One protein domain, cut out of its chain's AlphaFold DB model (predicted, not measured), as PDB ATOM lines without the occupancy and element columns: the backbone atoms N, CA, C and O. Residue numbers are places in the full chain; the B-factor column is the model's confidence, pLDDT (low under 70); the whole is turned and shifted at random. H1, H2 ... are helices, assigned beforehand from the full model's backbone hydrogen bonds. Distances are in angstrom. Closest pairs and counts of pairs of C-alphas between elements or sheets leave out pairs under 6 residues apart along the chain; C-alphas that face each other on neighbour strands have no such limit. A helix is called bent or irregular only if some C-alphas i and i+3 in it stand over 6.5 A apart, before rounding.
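AT A GLANCE: This is residues 56 to 180 of the 495 residues of an uncharacterized protein of Thraustotheca clavata (UniProt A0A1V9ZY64). One long helix, H3, is the spine of this model: H2 packs steeply across it near its beginning, H5 packs on it farther along, and H6 runs near it in the same direction. Residues 56 to 65 of H1 stick out at one end of the long axis, and residues 170 to 180, with the last residues of H6 and the whole of H7, stick out at the other. The printed part has 125 residues, with seven named helices in the order H1 to H7 and no named strand; its class is all helix. It is loose, with a radius of gyration of the C-alphas of 18.1 A, and elongated, spanning 64 by 33 by 24 A.

HOW THE PARTS SIT: Start at H1, residues 56 to 66, which touches no helix. Next look at H2, residues 82 to 96, and H3, residues 103 to 125: they touch, closest at the C-alphas of Leu 91 and Arg 110, 5.7 A apart, at a steep tilt of 58 degrees, opposite ways. H3 touches H2 with residues 106 to 114 alone. H5, residues 142 to 150, touches H3 at a steep tilt of 46 degrees, opposite ways; its closest C-alphas are those of Lys 115 and Ala 150, 5.0 A apart. H6, residues 155 to 172, is close to H3 but not clearly touching, with the C-alphas of Ser 119 and Met 159 closest at 7.8 A, at a shallow tilt of 23 degrees, the same way. H5 and H6 only just touch, and only at the corner by their link, with 3 pairs of C-alphas within 8 A; the closest are Ile 149 and Phe 155, 6.8 A apart. H4, residues 130 to 133, is close to H6 but not clearly touching, with the C-alphas of Tyr 133 and Leu 162 closest at 6.9 A. H7, residues 175 to 180, touches no helix. In H1, H3, H5 and H7 every O i to N i+4 pair is within hydrogen-bond range; H2 has 9 of 11 and H6 13 of 14, while H4 is too short for such a pair.

IN THESE COORDINATES: Find C-alpha 56 at (29.351, 24.697, -61.431), where H1 begins and runs 14.6 A. H2 is 21.6 A long and only just irregular, with C-alphas 86 and 89 6.52 A apart. Find C-alpha 103 at (42.245, 33.421, -44.807); from there H3 runs 32.7 A. H4 and H5 follow, and then H6, 25.6 A long. H7 ends at C-alpha 180, (13.299, 67.043, -15.232).

THE WHOLE: The C-alphas of Gln 56 and Cys 180 are the two farthest apart, at 64.7 A. The printed part has no cut, and the 15-residue link from H1 to H2 is long. Mean pLDDT of the printed part is 74.6; residues 56 to 70, 99 to 100, 138 and 169 to 180 are under 70.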
ATOM      1  N   GLN A  56      30.007  23.405 -61.644       56.56
ATOM      2  CA  GLN A  56      29.351  24.697 -61.431       56.56
ATOM      3  C   GLN A  56      28.738  24.797 -60.034       56.56
ATOM      4  O   GLN A  56      28.818  25.852 -59.422       56.56
ATOM      5  N   ASP A  57      28.168  23.718 -59.512       55.59
ATOM      6  CA  ASP A  57      27.585  23.615 -58.177       55.59
ATOM      7  C   ASP A  57      28.694  23.579 -57.116       55.59
ATOM      8  O   ASP A  57      28.552  24.222 -56.090       55.59
ATOM      9  N   ASP A  58      29.838  22.949 -57.392       56.59
ATOM     10  CA  ASP A  58      31.038  22.952 -56.546       56.59
ATOM     11  C   ASP A  58      31.764  24.305 -56.631       56.59
ATOM     12  O   ASP A  58      32.235  24.807 -55.616       56.59
ATOM     13  N   ALA A  59      31.809  24.957 -57.800       56.00
ATOM     14  CA  ALA A  59      32.352  26.312 -57.947       56.00
ATOM     15  C   ALA A  59      31.440  27.376 -57.317       56.00
ATOM     16  O   ALA A  59      31.939  28.322 -56.712       56.00
ATOM     17  N   THR A  60      30.115  27.217 -57.402       56.84
ATOM     18  CA  THR A  60      29.142  28.092 -56.728       56.84
ATOM     19  C   THR A  60      28.994  27.761 -55.246       56.84
ATOM     20  O   THR A  60      28.702  28.660 -54.465       56.84
ATOM     21  N   ALA A  61      29.244  26.523 -54.813       52.94
ATOM     22  CA  ALA A  61      29.368  26.154 -53.404       52.94
ATOM     23  C   ALA A  61      30.682  26.675 -52.817       52.94
ATOM     24  O   ALA A  61      30.663  27.224 -51.724       52.94
ATOM     25  N   ALA A  62      31.794  26.608 -53.554       52.53
ATOM     26  CA  ALA A  62      33.060  27.224 -53.170       52.53
ATOM     27  C   ALA A  62      32.962  28.759 -53.163       52.53
ATOM     28  O   ALA A  62      33.501  29.400 -52.264       52.53
ATOM     29  N   SER A  63      32.225  29.371 -54.100       53.53
ATOM     30  CA  SER A  63      31.957  30.815 -54.076       53.53
ATOM     31  C   SER A  63      30.983  31.204 -52.959       53.53
ATOM     32  O   SER A  63      31.160  32.255 -52.353       53.53
ATOM     33  N   LYS A  64      29.987  30.366 -52.635       52.28
ATOM     34  CA  LYS A  64      29.091  30.552 -51.477       52.28
ATOM     35  C   LYS A  64      29.799  30.337 -50.143       52.28
ATOM     36  O   LYS A  64      29.474  31.038 -49.196       52.28
ATOM     37  N   ALA A  65      30.761  29.421 -50.065       52.69
ATOM     38  CA  ALA A  65      31.615  29.229 -48.896       52.69
ATOM     39  C   ALA A  65      32.549  30.433 -48.701       52.69
ATOM     40  O   ALA A  65      32.684  30.922 -47.587       52.69
ATOM     41  N   LYS A  66      33.093  30.994 -49.793       52.97
ATOM     42  CA  LYS A  66      33.842  32.265 -49.770       52.97
ATOM     43  C   LYS A  66      32.972  33.485 -49.427       52.97
ATOM     44  O   LYS A  66      33.487  34.455 -48.882       52.97
ATOM     45  N   ALA A  67      31.672  33.437 -49.724       48.72
ATOM     46  CA  ALA A  67      30.691  34.482 -49.412       48.72
ATOM     47  C   ALA A  67      29.935  34.252 -48.088       48.72
ATOM     48  O   ALA A  67      29.007  34.999 -47.765       48.72
ATOM     49  N   ALA A  68      30.279  33.210 -47.324       58.25
ATOM     50  CA  ALA A  68      29.706  33.009 -46.007       58.25
ATOM     51  C   ALA A  68      30.246  34.105 -45.081       58.25
ATOM     52  O   ALA A  68      31.456  34.254 -44.910       58.25
ATOM     53  N   VAL A  69      29.344  34.897 -44.500       60.53
ATOM     54  CA  VAL A  69      29.699  35.903 -43.495       60.53
ATOM     55  C   VAL A  69      30.234  35.160 -42.275       60.53
ATOM     56  O   VAL A  69      29.469  34.596 -41.494       60.53
ATOM     57  N   VAL A  70      31.557  35.122 -42.144       67.50
ATOM     58  CA  VAL A  70      32.233  34.520 -40.995       67.50
ATOM     59  C   VAL A  70      32.155  35.517 -39.849       67.50
ATOM     60  O   VAL A  70      32.820  36.556 -39.862       67.50
ATOM     61  N   ALA A  71      31.311  35.217 -38.865       70.56
ATOM     62  CA  ALA A  71      31.365  35.918 -37.596       70.56
ATOM     63  C   ALA A  71      32.723  35.624 -36.946       70.56
ATOM     64  O   ALA A  71      33.170  34.479 -36.922       70.56
ATOM     65  N   THR A  72      33.412  36.680 -36.525       76.44
ATOM     66  CA  THR A  72      34.776  36.609 -35.995       76.44
ATOM     67  C   THR A  72      34.730  37.132 -34.569       76.44
ATOM     68  O   THR A  72      34.104  38.164 -34.358       76.44
ATOM     69  N   ASP A  73      35.363  36.426 -33.636       81.94
ATOM     70  CA  ASP A  73      35.596  36.900 -32.269       81.94
ATOM     71  C   ASP A  73      36.611  38.054 -32.329       81.94
ATOM     72  O   ASP A  73      37.743  37.879 -32.795       81.94
ATOM     73  N   ILE A  74      36.156  39.260 -31.993       80.69
ATOM     74  CA  ILE A  74      36.910  40.510 -32.126       80.69
ATOM     75  C   ILE A  74      37.606  40.825 -30.811       80.69
ATOM     76  O   ILE A  74      38.766  41.265 -30.819       80.69
ATOM     77  N   ASP A  75      36.899  40.666 -29.693       76.19
ATOM     78  CA  ASP A  75      37.437  41.036 -28.397       76.19
ATOM     79  C   ASP A  75      38.366  39.970 -27.810       76.19
ATOM     80  O   ASP A  75      39.323  40.368 -27.142       76.19
ATOM     81  N   GLY A  76      38.233  38.700 -28.205       75.88
ATOM     82  CA  GLY A  76      39.107  37.581 -27.855       75.88
ATOM     83  C   GLY A  76      38.656  36.812 -26.614       75.88
ATOM     84  O   GLY A  76      39.501  36.183 -25.965       75.88
ATOM     85  N   ASP A  77      37.380  36.905 -26.240       72.94
ATOM     86  CA  ASP A  77      36.800  36.195 -25.095       72.94
ATOM     87  C   ASP A  77      36.336  34.756 -25.423       72.94
ATOM     88  O   ASP A  77      35.977  33.991 -24.521       72.94
ATOM     89  N   GLY A  78      36.420  34.351 -26.696       73.44
ATOM     90  CA  GLY A  78      36.031  33.035 -27.193       73.44
ATOM     91  C   GLY A  78      34.534  32.884 -27.480       73.44
ATOM     92  O   GLY A  78      34.100  31.782 -27.834       73.44
ATOM     93  N   ILE A  79      33.735  33.946 -27.334       78.25
ATOM     94  CA  ILE A  79      32.279  33.938 -27.480       78.25
ATOM     95  C   ILE A  79      31.843  35.044 -28.441       78.25
ATOM     96  O   ILE A  79      31.873  36.223 -28.131       78.25
ATOM     97  N   ILE A  80      31.269  34.645 -29.577       79.50
ATOM     98  CA  ILE A  80      30.747  35.620 -30.536       79.50
ATOM     99  C   ILE A  80      29.459  36.257 -30.006       79.50
ATOM    100  O   ILE A  80      28.401  35.612 -29.967       79.50
ATOM    101  N   ASP A  81      29.525  37.536 -29.642       79.50
ATOM    102  CA  ASP A  81      28.385  38.273 -29.104       79.50
ATOM    103  C   ASP A  81      27.466  38.866 -30.207       79.50
ATOM    104  O   ASP A  81      27.720  38.824 -31.417       79.50
ATOM    105  N   VAL A  82      26.326  39.443 -29.801       77.50
ATOM    106  CA  VAL A  82      25.342  40.033 -30.736       77.50
ATOM    107  C   VAL A  82      25.897  41.271 -31.460       77.50
ATOM    108  O   VAL A  82      25.378  41.670 -32.509       77.50
ATOM    109  N   ARG A  83      26.900  41.945 -30.898       80.50
ATOM    110  CA  ARG A  83      27.545  43.113 -31.504       80.50
ATOM    111  C   ARG A  83      28.503  42.664 -32.600       80.50
ATOM    112  O   ARG A  83      28.373  43.136 -33.725       80.50
ATOM    113  N   GLU A  84      29.341  41.680 -32.323       83.12
ATOM    114  CA  GLU A  84      30.258  41.058 -33.273       83.12
ATOM    115  C   GLU A  84      29.507  40.402 -34.433       83.12
ATOM    116  O   GLU A  84      29.846  40.613 -35.599       83.12
ATOM    117  N   MET A  85      28.389  39.719 -34.153       79.31
ATOM    118  CA  MET A  85      27.500  39.204 -35.201       79.31
ATOM    119  C   MET A  85      26.952  40.306 -36.117       79.31
ATOM    120  O   MET A  85      26.798  40.095 -37.322       79.31
ATOM    121  N   ARG A  86      26.626  41.484 -35.565       79.50
ATOM    122  CA  ARG A  86      26.154  42.632 -36.361       79.50
ATOM    123  C   ARG A  86      27.284  43.232 -37.190       79.50
ATOM    124  O   ARG A  86      27.064  43.571 -38.351       79.50
ATOM    125  N   MET A  87      28.482  43.302 -36.621       80.50
ATOM    126  CA  MET A  87      29.677  43.802 -37.295       80.50
ATOM    127  C   MET A  87      30.197  42.844 -38.369       80.50
ATOM    128  O   MET A  87      30.809  43.299 -39.328       80.50
ATOM    129  N   ALA A  88      29.904  41.545 -38.284       79.56
ATOM    130  CA  ALA A  88      30.408  40.539 -39.218       79.56
ATOM    131  C   ALA A  88      30.099  40.859 -40.691       79.56
ATOM    132  O   ALA A  88      30.955  40.672 -41.552       79.56
ATOM    133  N   LYS A  89      28.907  41.399 -40.995       78.62
ATOM    134  CA  LYS A  89      28.550  41.813 -42.368       78.62
ATOM    135  C   LYS A  89      29.396  42.989 -42.854       78.62
ATOM    136  O   LYS A  89      29.905  42.949 -43.967       78.62
ATOM    137  N   PHE A  90      29.569  43.994 -41.999       78.88
ATOM    138  CA  PHE A  90      30.357  45.192 -42.286       78.88
ATOM    139  C   PHE A  90      31.850  44.867 -42.448       78.88
ATOM    140  O   PHE A  90      32.490  45.287 -43.406       78.88
ATOM    141  N   LEU A  91      32.396  44.036 -41.559       81.50
ATOM    142  CA  LEU A  91      33.784  43.579 -41.628       81.50
ATOM    143  C   LEU A  91      34.029  42.691 -42.849       81.50
ATOM    144  O   LEU A  91      35.086  42.782 -43.476       81.50
ATOM    145  N   HIS A  92      33.060  41.851 -43.222       77.44
ATOM    146  CA  HIS A  92      33.136  41.058 -44.445       77.44
ATOM    147  C   HIS A  92      33.157  41.951 -45.693       77.44
ATOM    148  O   HIS A  92      33.980  41.728 -46.570       77.44
ATOM    149  N   GLU A  93      32.332  42.998 -45.746       79.31
ATOM    150  CA  GLU A  93      32.310  43.952 -46.860       79.31
ATOM    151  C   GLU A  93      33.643  44.703 -47.003       79.31
ATOM    152  O   GLU A  93      34.217  44.732 -48.091       79.31
ATOM    153  N   ILE A  94      34.214  45.202 -45.902       75.94
ATOM    154  CA  ILE A  94      35.515  45.894 -45.928       75.94
ATOM    155  C   ILE A  94      36.648  44.951 -46.342       75.94
ATOM    156  O   ILE A  94      37.489  45.308 -47.165       75.94
ATOM    157  N   THR A  95      36.671  43.736 -45.789       74.56
ATOM    158  CA  THR A  95      37.740  42.768 -46.081       74.56
ATOM    159  C   THR A  95      37.590  42.094 -47.442       74.56
ATOM    160  O   THR A  95      38.589  41.663 -48.004       74.56
ATOM    161  N   SER A  96      36.390  42.081 -48.036       71.50
ATOM    162  CA  SER A  96      36.159  41.541 -49.385       71.50
ATOM    163  C   SER A  96      36.889  42.310 -50.496       71.50
ATOM    164  O   SER A  96      37.128  41.767 -51.576       71.50
ATOM    165  N   ASN A  97      37.304  43.551 -50.218       70.56
ATOM    166  CA  ASN A  97      38.111  44.357 -51.129       70.56
ATOM    167  C   ASN A  97      39.599  43.951 -51.137       70.56
ATOM    168  O   ASN A  97      40.321  44.329 -52.060       70.56
ATOM    169  N   MET A  98      40.060  43.154 -50.164       72.06
ATOM    170  CA  MET A  98      41.417  42.596 -50.128       72.06
ATOM    171  C   MET A  98      41.461  41.303 -50.955       72.06
ATOM    172  O   MET A  98      41.275  40.205 -50.433       72.06
ATOM    173  N   LYS A  99      41.646  41.436 -52.273       58.72
ATOM    174  CA  LYS A  99      41.477  40.329 -53.233       58.72
ATOM    175  C   LYS A  99      42.552  39.230 -53.179       58.72
ATOM    176  O   LYS A  99      42.285  38.150 -53.695       58.72
ATOM    177  N   ASP A 100      43.675  39.457 -52.496       68.88
ATOM    178  CA  ASP A 100      44.836  38.547 -52.501       68.88
ATOM    179  C   ASP A 100      45.312  38.112 -51.099       68.88
ATOM    180  O   ASP A 100      46.406  37.570 -50.956       68.88
ATOM    181  N   ALA A 101      44.510  38.337 -50.054       72.44
ATOM    182  CA  ALA A 101      44.889  38.000 -48.681       72.44
ATOM    183  C   ALA A 101      44.559  36.539 -48.322       72.44
ATOM    184  O   ALA A 101      43.504  36.004 -48.680       72.44
ATOM    185  N   SER A 102      45.455  35.903 -47.568       80.00
ATOM    186  CA  SER A 102      45.223  34.582 -46.972       80.00
ATOM    187  C   SER A 102      44.048  34.622 -45.986       80.00
ATOM    188  O   SER A 102      43.765  35.652 -45.379       80.00
ATOM    189  N   GLU A 103      43.371  33.494 -45.754       76.38
ATOM    190  CA  GLU A 103      42.245  33.421 -44.807       76.38
ATOM    191  C   GLU A 103      42.644  33.856 -43.384       76.38
ATOM    192  O   GLU A 103      41.868  34.522 -42.699       76.38
ATOM    193  N   LYS A 104      43.892  33.579 -42.980       79.50
ATOM    194  CA  LYS A 104      44.458  34.055 -41.708       79.50
ATOM    195  C   LYS A 104      44.641  35.574 -41.683       79.50
ATOM    196  O   LYS A 104      44.261  36.215 -40.712       79.50
ATOM    197  N   GLU A 105      45.156  36.152 -42.764       81.00
ATOM    198  CA  GLU A 105      45.358  37.602 -42.892       81.00
ATOM    199  C   GLU A 105      44.018  38.346 -42.936       81.00
ATOM    200  O   GLU A 105      43.861  39.398 -42.321       81.00
ATOM    201  N   LEU A 106      43.012  37.768 -43.601       81.06
ATOM    202  CA  LEU A 106      41.643  38.279 -43.594       81.06
ATOM    203  C   LEU A 106      41.044  38.239 -42.187       81.06
ATOM    204  O   LEU A 106      40.357  39.180 -41.792       81.06
ATOM    205  N   GLN A 107      41.298  37.179 -41.419       82.19
ATOM    206  CA  GLN A 107      40.822  37.074 -40.042       82.19
ATOM    207  C   GLN A 107      41.506  38.099 -39.127       82.19
ATOM    208  O   GLN A 107      40.819  38.808 -38.392       82.19
ATOM    209  N   GLU A 108      42.824  38.262 -39.228       84.25
ATOM    210  CA  GLU A 108      43.568  39.295 -38.498       84.25
ATOM    211  C   GLU A 108      43.104  40.709 -38.871       84.25
ATOM    212  O   GLU A 108      42.913  41.553 -37.992       84.25
ATOM    213  N   ALA A 109      42.838  40.963 -40.156       82.88
ATOM    214  CA  ALA A 109      42.285  42.228 -40.621       82.88
ATOM    215  C   ALA A 109      40.883  42.484 -40.043       82.88
ATOM    216  O   ALA A 109      40.619  43.592 -39.578       82.88
ATOM    217  N   ARG A 110      39.999  41.474 -40.007       84.19
ATOM    218  CA  ARG A 110      38.658  41.591 -39.398       84.19
ATOM    219  C   ARG A 110      38.740  41.917 -37.914       84.19
ATOM    220  O   ARG A 110      38.051  42.831 -37.469       84.19
ATOM    221  N   VAL A 111      39.606  41.226 -37.171       86.50
ATOM    222  CA  VAL A 111      39.815  41.480 -35.738       86.50
ATOM    223  C   VAL A 111      40.381  42.881 -35.519       86.50
ATOM    224  O   VAL A 111      39.869  43.627 -34.690       86.50
ATOM    225  N   LYS A 112      41.393  43.287 -36.295       87.00
ATOM    226  CA  LYS A 112      41.993  44.622 -36.184       87.00
ATOM    227  C   LYS A 112      40.955  45.708 -36.461       87.00
ATOM    228  O   LYS A 112      40.724  46.553 -35.603       87.00
ATOM    229  N   ILE A 113      40.280  45.661 -37.609       87.19
ATOM    230  CA  ILE A 113      39.249  46.642 -37.990       87.19
ATOM    231  C   ILE A 113      38.101  46.646 -36.972       87.19
ATOM    232  O   ILE A 113      37.620  47.716 -36.601       87.19
ATOM    233  N   GLY A 114      37.708  45.472 -36.472       86.25
ATOM    234  CA  GLY A 114      36.718  45.312 -35.411       86.25
ATOM    235  C   GLY A 114      37.098  46.050 -34.125       86.25
ATOM    236  O   GLY A 114      36.308  46.831 -33.599       86.25
ATOM    237  N   LYS A 115      38.338  45.886 -33.653       89.25
ATOM    238  CA  LYS A 115      38.840  46.590 -32.461       89.25
ATOM    239  C   LYS A 115      38.840  48.104 -32.641       89.25
ATOM    240  O   LYS A 115      38.425  48.819 -31.729       89.25
ATOM    241  N   TYR A 116      39.252  48.600 -33.811       89.44
ATOM    242  CA  TYR A 116      39.206  50.037 -34.109       89.44
ATOM    243  C   TYR A 116      37.778  50.571 -34.145       89.44
ATOM    244  O   TYR A 116      37.519  51.613 -33.558       89.44
ATOM    245  N   THR A 117      36.844  49.853 -34.768       87.44
ATOM    246  CA  THR A 117      35.441  50.288 -34.853       87.44
ATOM    247  C   THR A 117      34.755  50.307 -33.491       87.44
ATOM    248  O   THR A 117      34.093  51.290 -33.171       87.44
ATOM    249  N   ILE A 118      34.975  49.293 -32.649       87.38
ATOM    250  CA  ILE A 118      34.451  49.271 -31.273       87.38
ATOM    251  C   ILE A 118      35.045  50.420 -30.441       87.38
ATOM    252  O   ILE A 118      34.321  51.124 -29.733       87.38
ATOM    253  N   SER A 119      36.359  50.642 -30.545       87.88
ATOM    254  CA  SER A 119      37.053  51.716 -29.817       87.88
ATOM    255  C   SER A 119      36.599  53.103 -30.275       87.88
ATOM    256  O   SER A 119      36.397  53.997 -29.455       87.88
ATOM    257  N   GLN A 120      36.400  53.278 -31.583       88.50
ATOM    258  CA  GLN A 120      35.892  54.506 -32.179       88.50
ATOM    259  C   GLN A 120      34.458  54.788 -31.733       88.50
ATOM    260  O   GLN A 120      34.186  55.887 -31.259       88.50
ATOM    261  N   GLU A 121      33.568  53.794 -31.772       85.62
ATOM    262  CA  GLU A 121      32.191  53.943 -31.293       85.62
ATOM    263  C   GLU A 121      32.150  54.343 -29.808       85.62
ATOM    264  O   GLU A 121      31.322  55.154 -29.393       85.62
ATOM    265  N   PHE A 122      33.046  53.797 -28.979       86.19
ATOM    266  CA  PHE A 122      33.150  54.182 -27.570       86.19
ATOM    267  C   PHE A 122      33.601  55.637 -27.387       86.19
ATOM    268  O   PHE A 122      33.026  56.366 -26.571       86.19
ATOM    269  N   ILE A 123      34.605  56.073 -28.146       86.75
ATOM    270  CA  ILE A 123      35.149  57.431 -28.058       86.75
ATOM    271  C   ILE A 123      34.178  58.463 -28.619       86.75
ATOM    272  O   ILE A 123      33.989  59.505 -27.999       86.75
ATOM    273  N   GLU A 124      33.492  58.163 -29.721       83.50
ATOM    274  CA  GLU A 124      32.452  59.029 -30.282       83.50
ATOM    275  C   GLU A 124      31.298  59.228 -29.293       83.50
ATOM    276  O   GLU A 124      30.870  60.362 -29.065       83.50
ATOM    277  N   ARG A 125      30.856  58.157 -28.614       81.25
ATOM    278  CA  ARG A 125      29.843  58.240 -27.546       81.25
ATOM    279  C   ARG A 125      30.292  59.094 -26.358       81.25
ATOM    280  O   ARG A 125      29.461  59.721 -25.698       81.25
ATOM    281  N   ASN A 126      31.595  59.138 -26.087       79.81
ATOM    282  CA  ASN A 126      32.182  59.788 -24.914       79.81
ATOM    283  C   ASN A 126      33.058  61.002 -25.254       79.81
ATOM    284  O   ASN A 126      33.892  61.420 -24.443       79.81
ATOM    285  N   ASN A 127      32.837  61.599 -26.427       80.06
ATOM    286  CA  ASN A 127      33.637  62.707 -26.930       80.06
ATOM    287  C   ASN A 127      33.645  63.890 -25.936       80.06
ATOM    288  O   ASN A 127      32.616  64.252 -25.358       80.06
ATOM    289  N   GLY A 128      34.831  64.449 -25.677       72.12
ATOM    290  CA  GLY A 128      35.048  65.529 -24.702       72.12
ATOM    291  C   GLY A 128      34.922  65.124 -23.224       72.12
ATOM    292  O   GLY A 128      35.045  65.968 -22.336       72.12
ATOM    293  N   LYS A 129      34.671  63.842 -22.924       80.31
ATOM    294  CA  LYS A 129      34.510  63.311 -21.554       80.31
ATOM    295  C   LYS A 129      35.465  62.156 -21.245       80.31
ATOM    296  O   LYS A 129      35.299  61.488 -20.224       80.31
ATOM    297  N   LEU A 130      36.466  61.930 -22.097       78.94
ATOM    298  CA  LEU A 130      37.417  60.822 -21.972       78.94
ATOM    299  C   LEU A 130      38.261  60.889 -20.695       78.94
ATOM    300  O   LEU A 130      38.521  59.846 -20.100       78.94
ATOM    301  N   TRP A 131      38.568  62.094 -20.202       76.31
ATOM    302  CA  TRP A 131      39.250  62.330 -18.918       76.31
ATOM    303  C   TRP A 131      38.589  61.616 -17.733       76.31
ATOM    304  O   TRP A 131      39.242  61.270 -16.755       76.31
ATOM    305  N   ARG A 132      37.285  61.334 -17.821       76.12
ATOM    306  CA  ARG A 132      36.565  60.605 -16.775       76.12
ATOM    307  C   ARG A 132      36.995  59.143 -16.714       76.12
ATOM    308  O   ARG A 132      36.906  58.529 -15.655       76.12
ATOM    309  N   TYR A 133      37.368  58.538 -17.834       76.00
ATOM    310  CA  TYR A 133      37.670  57.107 -17.949       76.00
ATOM    311  C   TYR A 133      39.124  56.764 -17.595       76.00
ATOM    312  O   TYR A 133      39.507  55.598 -17.642       76.00
ATOM    313  N   GLY A 134      39.909  57.767 -17.201       74.38
ATOM    314  CA  GLY A 134      41.275  57.629 -16.713       74.38
ATOM    315  C   GLY A 134      42.139  58.807 -17.151       74.38
ATOM    316  O   GLY A 134      41.930  59.380 -18.220       74.38
ATOM    317  N   THR A 135      43.155  59.129 -16.352       74.19
ATOM    318  CA  THR A 135      44.159  60.168 -16.658       74.19
ATOM    319  C   THR A 135      44.942  59.864 -17.938       74.19
ATOM    320  O   THR A 135      45.390  60.769 -18.628       74.19
ATOM    321  N   ILE A 136      45.004  58.587 -18.328       75.81
ATOM    322  CA  ILE A 136      45.652  58.087 -19.549       75.81
ATOM    323  C   ILE A 136      45.051  58.687 -20.838       75.81
ATOM    324  O   ILE A 136      45.702  58.662 -21.886       75.81
ATOM    325  N   PHE A 137      43.818  59.203 -20.772       78.38
ATOM    326  CA  PHE A 137      43.121  59.836 -21.894       78.38
ATOM    327  C   PHE A 137      43.058  61.367 -21.799       78.38
ATOM    328  O   PHE A 137      42.471  61.984 -22.680       78.38
ATOM    329  N   ALA A 138      43.611  61.981 -20.748       68.81
ATOM    330  CA  ALA A 138      43.535  63.430 -20.550       68.81
ATOM    331  C   ALA A 138      44.354  64.204 -21.597       68.81
ATOM    332  O   ALA A 138      43.869  65.198 -22.130       68.81
ATOM    333  N   ASP A 139      45.533  63.687 -21.951       75.25
ATOM    334  CA  ASP A 139      46.471  64.348 -22.871       75.25
ATOM    335  C   ASP A 139      46.394  63.815 -24.310       75.25
ATOM    336  O   ASP A 139      47.175  64.218 -25.169       75.25
ATOM    337  N   LYS A 140      45.476  62.879 -24.585       78.75
ATOM    338  CA  LYS A 140      45.363  62.215 -25.889       78.75
ATOM    339  C   LYS A 140      44.223  62.793 -26.703       78.75
ATOM    340  O   LYS A 140      43.106  62.961 -26.213       78.75
ATOM    341  N   THR A 141      44.482  63.009 -27.985       85.25
ATOM    342  CA  THR A 141      43.428  63.299 -28.960       85.25
ATOM    343  C   THR A 141      42.488  62.099 -29.116       85.25
ATOM    344  O   THR A 141      42.839  60.962 -28.792       85.25
ATOM    345  N   ASN A 142      41.279  62.325 -29.643       83.25
ATOM    346  CA  ASN A 142      40.308  61.247 -29.862       83.25
ATOM    347  C   ASN A 142      40.894  60.113 -30.721       83.25
ATOM    348  O   ASN A 142      40.679  58.943 -30.420       83.25
ATOM    349  N   GLU A 143      41.678  60.440 -31.749       85.69
ATOM    350  CA  GLU A 143      42.313  59.446 -32.622       85.69
ATOM    351  C   GLU A 143      43.404  58.643 -31.901       85.69
ATOM    352  O   GLU A 143      43.489  57.421 -32.051       85.69
ATOM    353  N   GLU A 144      44.213  59.300 -31.070       86.56
ATOM    354  CA  GLU A 144      45.230  58.639 -30.244       86.56
ATOM    355  C   GLU A 144      44.604  57.764 -29.161       86.56
ATOM    356  O   GLU A 144      45.120  56.688 -28.862       86.56
ATOM    357  N   ALA A 145      43.468  58.179 -28.601       84.88
ATOM    358  CA  ALA A 145      42.697  57.374 -27.667       84.88
ATOM    359  C   ALA A 145      42.133  56.115 -28.350       84.88
ATOM    360  O   ALA A 145      42.211  55.031 -27.767       84.88
ATOM    361  N   VAL A 146      41.641  56.222 -29.595       87.62
ATOM    362  CA  VAL A 146      41.161  55.063 -30.375       87.62
ATOM    363  C   VAL A 146      42.304  54.082 -30.596       87.62
ATOM    364  O   VAL A 146      42.151  52.896 -30.305       87.62
ATOM    365  N   ARG A 147      43.460  54.571 -31.065       88.31
ATOM    366  CA  ARG A 147      44.657  53.739 -31.263       88.31
ATOM    367  C   ARG A 147      45.097  53.081 -29.963       88.31
ATOM    368  O   ARG A 147      45.349  51.881 -29.944       88.31
ATOM    369  N   TYR A 148      45.112  53.838 -28.868       87.50
ATOM    370  CA  TYR A 148      45.519  53.335 -27.562       87.50
ATOM    371  C   TYR A 148      44.644  52.177 -27.076       87.50
ATOM    372  O   TYR A 148      45.179  51.204 -26.551       87.50
ATOM    373  N   ILE A 149      43.321  52.259 -27.254       86.12
ATOM    374  CA  ILE A 149      42.406  51.177 -26.867       86.12
ATOM    375  C   ILE A 149      42.565  49.994 -27.830       86.12
ATOM    376  O   ILE A 149      42.805  48.877 -27.374       86.12
ATOM    377  N   ALA A 150      42.488  50.230 -29.143       88.38
ATOM    378  CA  ALA A 150      42.474  49.178 -30.160       88.38
ATOM    379  C   ALA A 150      43.776  48.355 -30.215       88.38
ATOM    380  O   ALA A 150      43.731  47.144 -30.441       88.38
ATOM    381  N   GLU A 151      44.929  48.987 -29.985       89.12
ATOM    382  CA  GLU A 151      46.252  48.344 -30.008       89.12
ATOM    383  C   GLU A 151      46.662  47.772 -28.639       89.12
ATOM    384  O   GLU A 151      47.724  47.156 -28.499       89.12
ATOM    385  N   HIS A 152      45.834  47.942 -27.605       87.81
ATOM    386  CA  HIS A 152      46.177  47.495 -26.264       87.81
ATOM    387  C   HIS A 152      46.277  45.963 -26.184       87.81
ATOM    388  O   HIS A 152      45.338  45.235 -26.515       87.81
ATOM    389  N   ARG A 153      47.385  45.446 -25.624       84.50
ATOM    390  CA  ARG A 153      47.612  43.993 -25.439       84.50
ATOM    391  C   ARG A 153      46.494  43.299 -24.655       84.50
ATOM    392  O   ARG A 153      46.262  42.110 -24.831       84.50
ATOM    393  N   LYS A 154      45.817  44.037 -23.771       85.12
ATOM    394  CA  LYS A 154      44.702  43.553 -22.942       85.12
ATOM    395  C   LYS A 154      43.353  44.127 -23.396       85.12
ATOM    396  O   LYS A 154      42.583  44.564 -22.543       85.12
ATOM    397  N   PHE A 155      43.084  44.154 -24.704       83.56
ATOM    398  CA  PHE A 155      41.798  44.608 -25.257       83.56
ATOM    399  C   PHE A 155      40.599  43.920 -24.572       83.56
ATOM    400  O   PHE A 155      39.703  44.605 -24.083       83.56
ATOM    401  N   ILE A 156      40.699  42.594 -24.389       83.06
ATOM    402  CA  ILE A 156      39.736  41.723 -23.681       83.06
ATOM    403  C   ILE A 156      39.320  42.286 -22.312       83.06
ATOM    404  O   ILE A 156      38.191  42.118 -21.878       83.06
ATOM    405  N   LYS A 157      40.233  42.951 -21.589       84.62
ATOM    406  CA  LYS A 157      39.958  43.465 -20.236       84.62
ATOM    407  C   LYS A 157      39.585  44.941 -20.237       84.62
ATOM    408  O   LYS A 157      38.715  45.349 -19.474       84.62
ATOM    409  N   ILE A 158      40.256  45.744 -21.064       85.25
ATOM    410  CA  ILE A 158      40.084  47.198 -21.046       85.25
ATOM    411  C   ILE A 158      38.727  47.607 -21.623       85.25
ATOM    412  O   ILE A 158      38.080  48.480 -21.056       85.25
ATOM    413  N   MET A 159      38.256  46.952 -22.690       85.50
ATOM    414  CA  MET A 159      37.011  47.348 -23.344       85.50
ATOM    415  C   MET A 159      35.775  47.061 -22.467       85.50
ATOM    416  O   MET A 159      35.012  47.996 -22.215       85.50
ATOM    417  N   PRO A 160      35.602  45.858 -21.875       83.69
ATOM    418  CA  PRO A 160      34.504  45.619 -20.933       83.69
ATOM    419  C   PRO A 160      34.575  46.513 -19.688       83.69
ATOM    420  O   PRO A 160      33.550  46.981 -19.193       83.69
ATOM    421  N   TYR A 161      35.779  46.806 -19.189       84.56
ATOM    422  CA  TYR A 161      35.967  47.740 -18.077       84.56
ATOM    423  C   TYR A 161      35.477  49.155 -18.427       84.56
ATOM    424  O   TYR A 161      34.687  49.743 -17.689       84.56
ATOM    425  N   LEU A 162      35.860  49.680 -19.592       85.50
ATOM    426  CA  LEU A 162      35.403  50.987 -20.066       85.50
ATOM    427  C   LEU A 162      33.877  51.034 -20.249       85.50
ATOM    428  O   LEU A 162      33.237  51.996 -19.818       85.50
ATOM    429  N   GLU A 163      33.273  49.975 -20.792       83.81
ATOM    430  CA  GLU A 163      31.815  49.875 -20.940       83.81
ATOM    431  C   GLU A 163      31.071  49.756 -19.606       83.81
ATOM    432  O   GLU A 163      29.989  50.322 -19.442       83.81
ATOM    433  N   THR A 164      31.615  49.025 -18.630       80.81
ATOM    434  CA  THR A 164      30.999  48.934 -17.294       80.81
ATOM    435  C   THR A 164      31.028  50.279 -16.581       80.81
ATOM    436  O   THR A 164      30.006  50.679 -16.020       80.81
ATOM    437  N   ILE A 165      32.130  51.027 -16.680       79.75
ATOM    438  CA  ILE A 165      32.213  52.400 -16.170       79.75
ATOM    439  C   ILE A 165      31.220  53.309 -16.895       79.75
ATOM    440  O   ILE A 165      30.524  54.093 -16.247       79.75
ATOM    441  N   GLU A 166      31.111  53.200 -18.219       80.75
ATOM    442  CA  GLU A 166      30.142  53.967 -19.008       80.75
ATOM    443  C   GLU A 166      28.707  53.664 -18.565       80.75
ATOM    444  O   GLU A 166      27.927  54.588 -18.336       80.75
ATOM    445  N   ARG A 167      28.348  52.392 -18.353       77.56
ATOM    446  CA  ARG A 167      27.023  51.994 -17.845       77.56
ATOM    447  C   ARG A 167      26.771  52.522 -16.438       77.56
ATOM    448  O   ARG A 167      25.746  53.147 -16.191       77.56
ATOM    449  N   GLN A 168      27.714  52.339 -15.518       70.00
ATOM    450  CA  GLN A 168      27.588  52.850 -14.150       70.00
ATOM    451  C   GLN A 168      27.415  54.372 -14.128       70.00
ATOM    452  O   GLN A 168      26.662  54.907 -13.311       70.00
ATOM    453  N   ARG A 169      28.073  55.080 -15.048       66.75
ATOM    454  CA  ARG A 169      27.998  56.537 -15.137       66.75
ATOM    455  C   ARG A 169      26.783  57.039 -15.880       66.75
ATOM    456  O   ARG A 169      26.202  57.998 -15.404       66.75
ATOM    457  N   THR A 170      26.350  56.403 -16.960       59.16
ATOM    458  CA  THR A 170      25.098  56.750 -17.655       59.16
ATOM    459  C   THR A 170      23.881  56.526 -16.759       59.16
ATOM    460  O   THR A 170      22.976  57.356 -16.750       59.16
ATOM    461  N   ILE A 171      23.905  55.490 -15.911       51.62
ATOM    462  CA  ILE A 171      22.885  55.254 -14.877       51.62
ATOM    463  C   ILE A 171      22.884  56.376 -13.816       51.62
ATOM    464  O   ILE A 171      21.822  56.762 -13.332       51.62
ATOM    465  N   ARG A 172      24.051  56.951 -13.480       45.75
ATOM    466  CA  ARG A 172      24.187  58.080 -12.528       45.75
ATOM    467  C   ARG A 172      24.029  59.466 -13.169       45.75
ATOM    468  O   ARG A 172      23.698  60.434 -12.487       45.75
ATOM    469  N   SER A 173      24.263  59.580 -14.473       43.12
ATOM    470  CA  SER A 173      24.134  60.787 -15.284       43.12
ATOM    471  C   SER A 173      22.894  60.684 -16.155       43.12
ATOM    472  O   SER A 173      22.938  60.838 -17.376       43.12
ATOM    473  N   SER A 174      21.750  60.452 -15.539       46.84
ATOM    474  CA  SER A 174      20.503  60.816 -16.178       46.84
ATOM    475  C   SER A 174      20.468  62.343 -16.251       46.84
ATOM    476  O   SER A 174      19.895  63.045 -15.424       46.84
ATOM    477  N   HIS A 175      21.080  62.876 -17.304       46.47
ATOM    478  CA  HIS A 175      20.758  64.200 -17.807       46.47
ATOM    479  C   HIS A 175      19.241  64.319 -18.027       46.47
ATOM    480  O   HIS A 175      18.716  65.402 -17.863       46.47
ATOM    481  N   HIS A 176      18.552  63.191 -18.250       43.41
ATOM    482  CA  HIS A 176      17.098  63.047 -18.252       43.41
ATOM    483  C   HIS A 176      16.427  63.204 -16.867       43.41
ATOM    484  O   HIS A 176      15.348  63.769 -16.800       43.41
ATOM    485  N   LEU A 177      17.039  62.773 -15.748       46.84
ATOM    486  CA  LEU A 177      16.507  63.102 -14.408       46.84
ATOM    487  C   LEU A 177      16.900  64.524 -14.010       46.84
ATOM    488  O   LEU A 177      16.117  65.211 -13.371       46.84
ATOM    489  N   ARG A 178      18.095  64.988 -14.403       48.50
ATOM    490  CA  ARG A 178      18.525  66.364 -14.142       48.50
ATOM    491  C   ARG A 178      17.720  67.373 -14.957       48.50
ATOM    492  O   ARG A 178      17.323  68.352 -14.356       48.50
ATOM    493  N   SER A 179      17.393  67.132 -16.229       47.03
ATOM    494  CA  SER A 179      16.544  68.028 -17.035       47.03
ATOM    495  C   SER A 179      15.143  68.142 -16.439       47.03
ATOM    496  O   SER A 179      14.655  69.251 -16.265       47.03
ATOM    497  N   CYS A 180      14.566  67.030 -15.969       46.16
ATOM    498  CA  CYS A 180      13.299  67.043 -15.232       46.16
ATOM    499  C   CYS A 180      13.363  67.777 -13.877       46.16
ATOM    500  O   CYS A 180      12.318  68.112 -13.329       46.16
TER     501      CYS A 180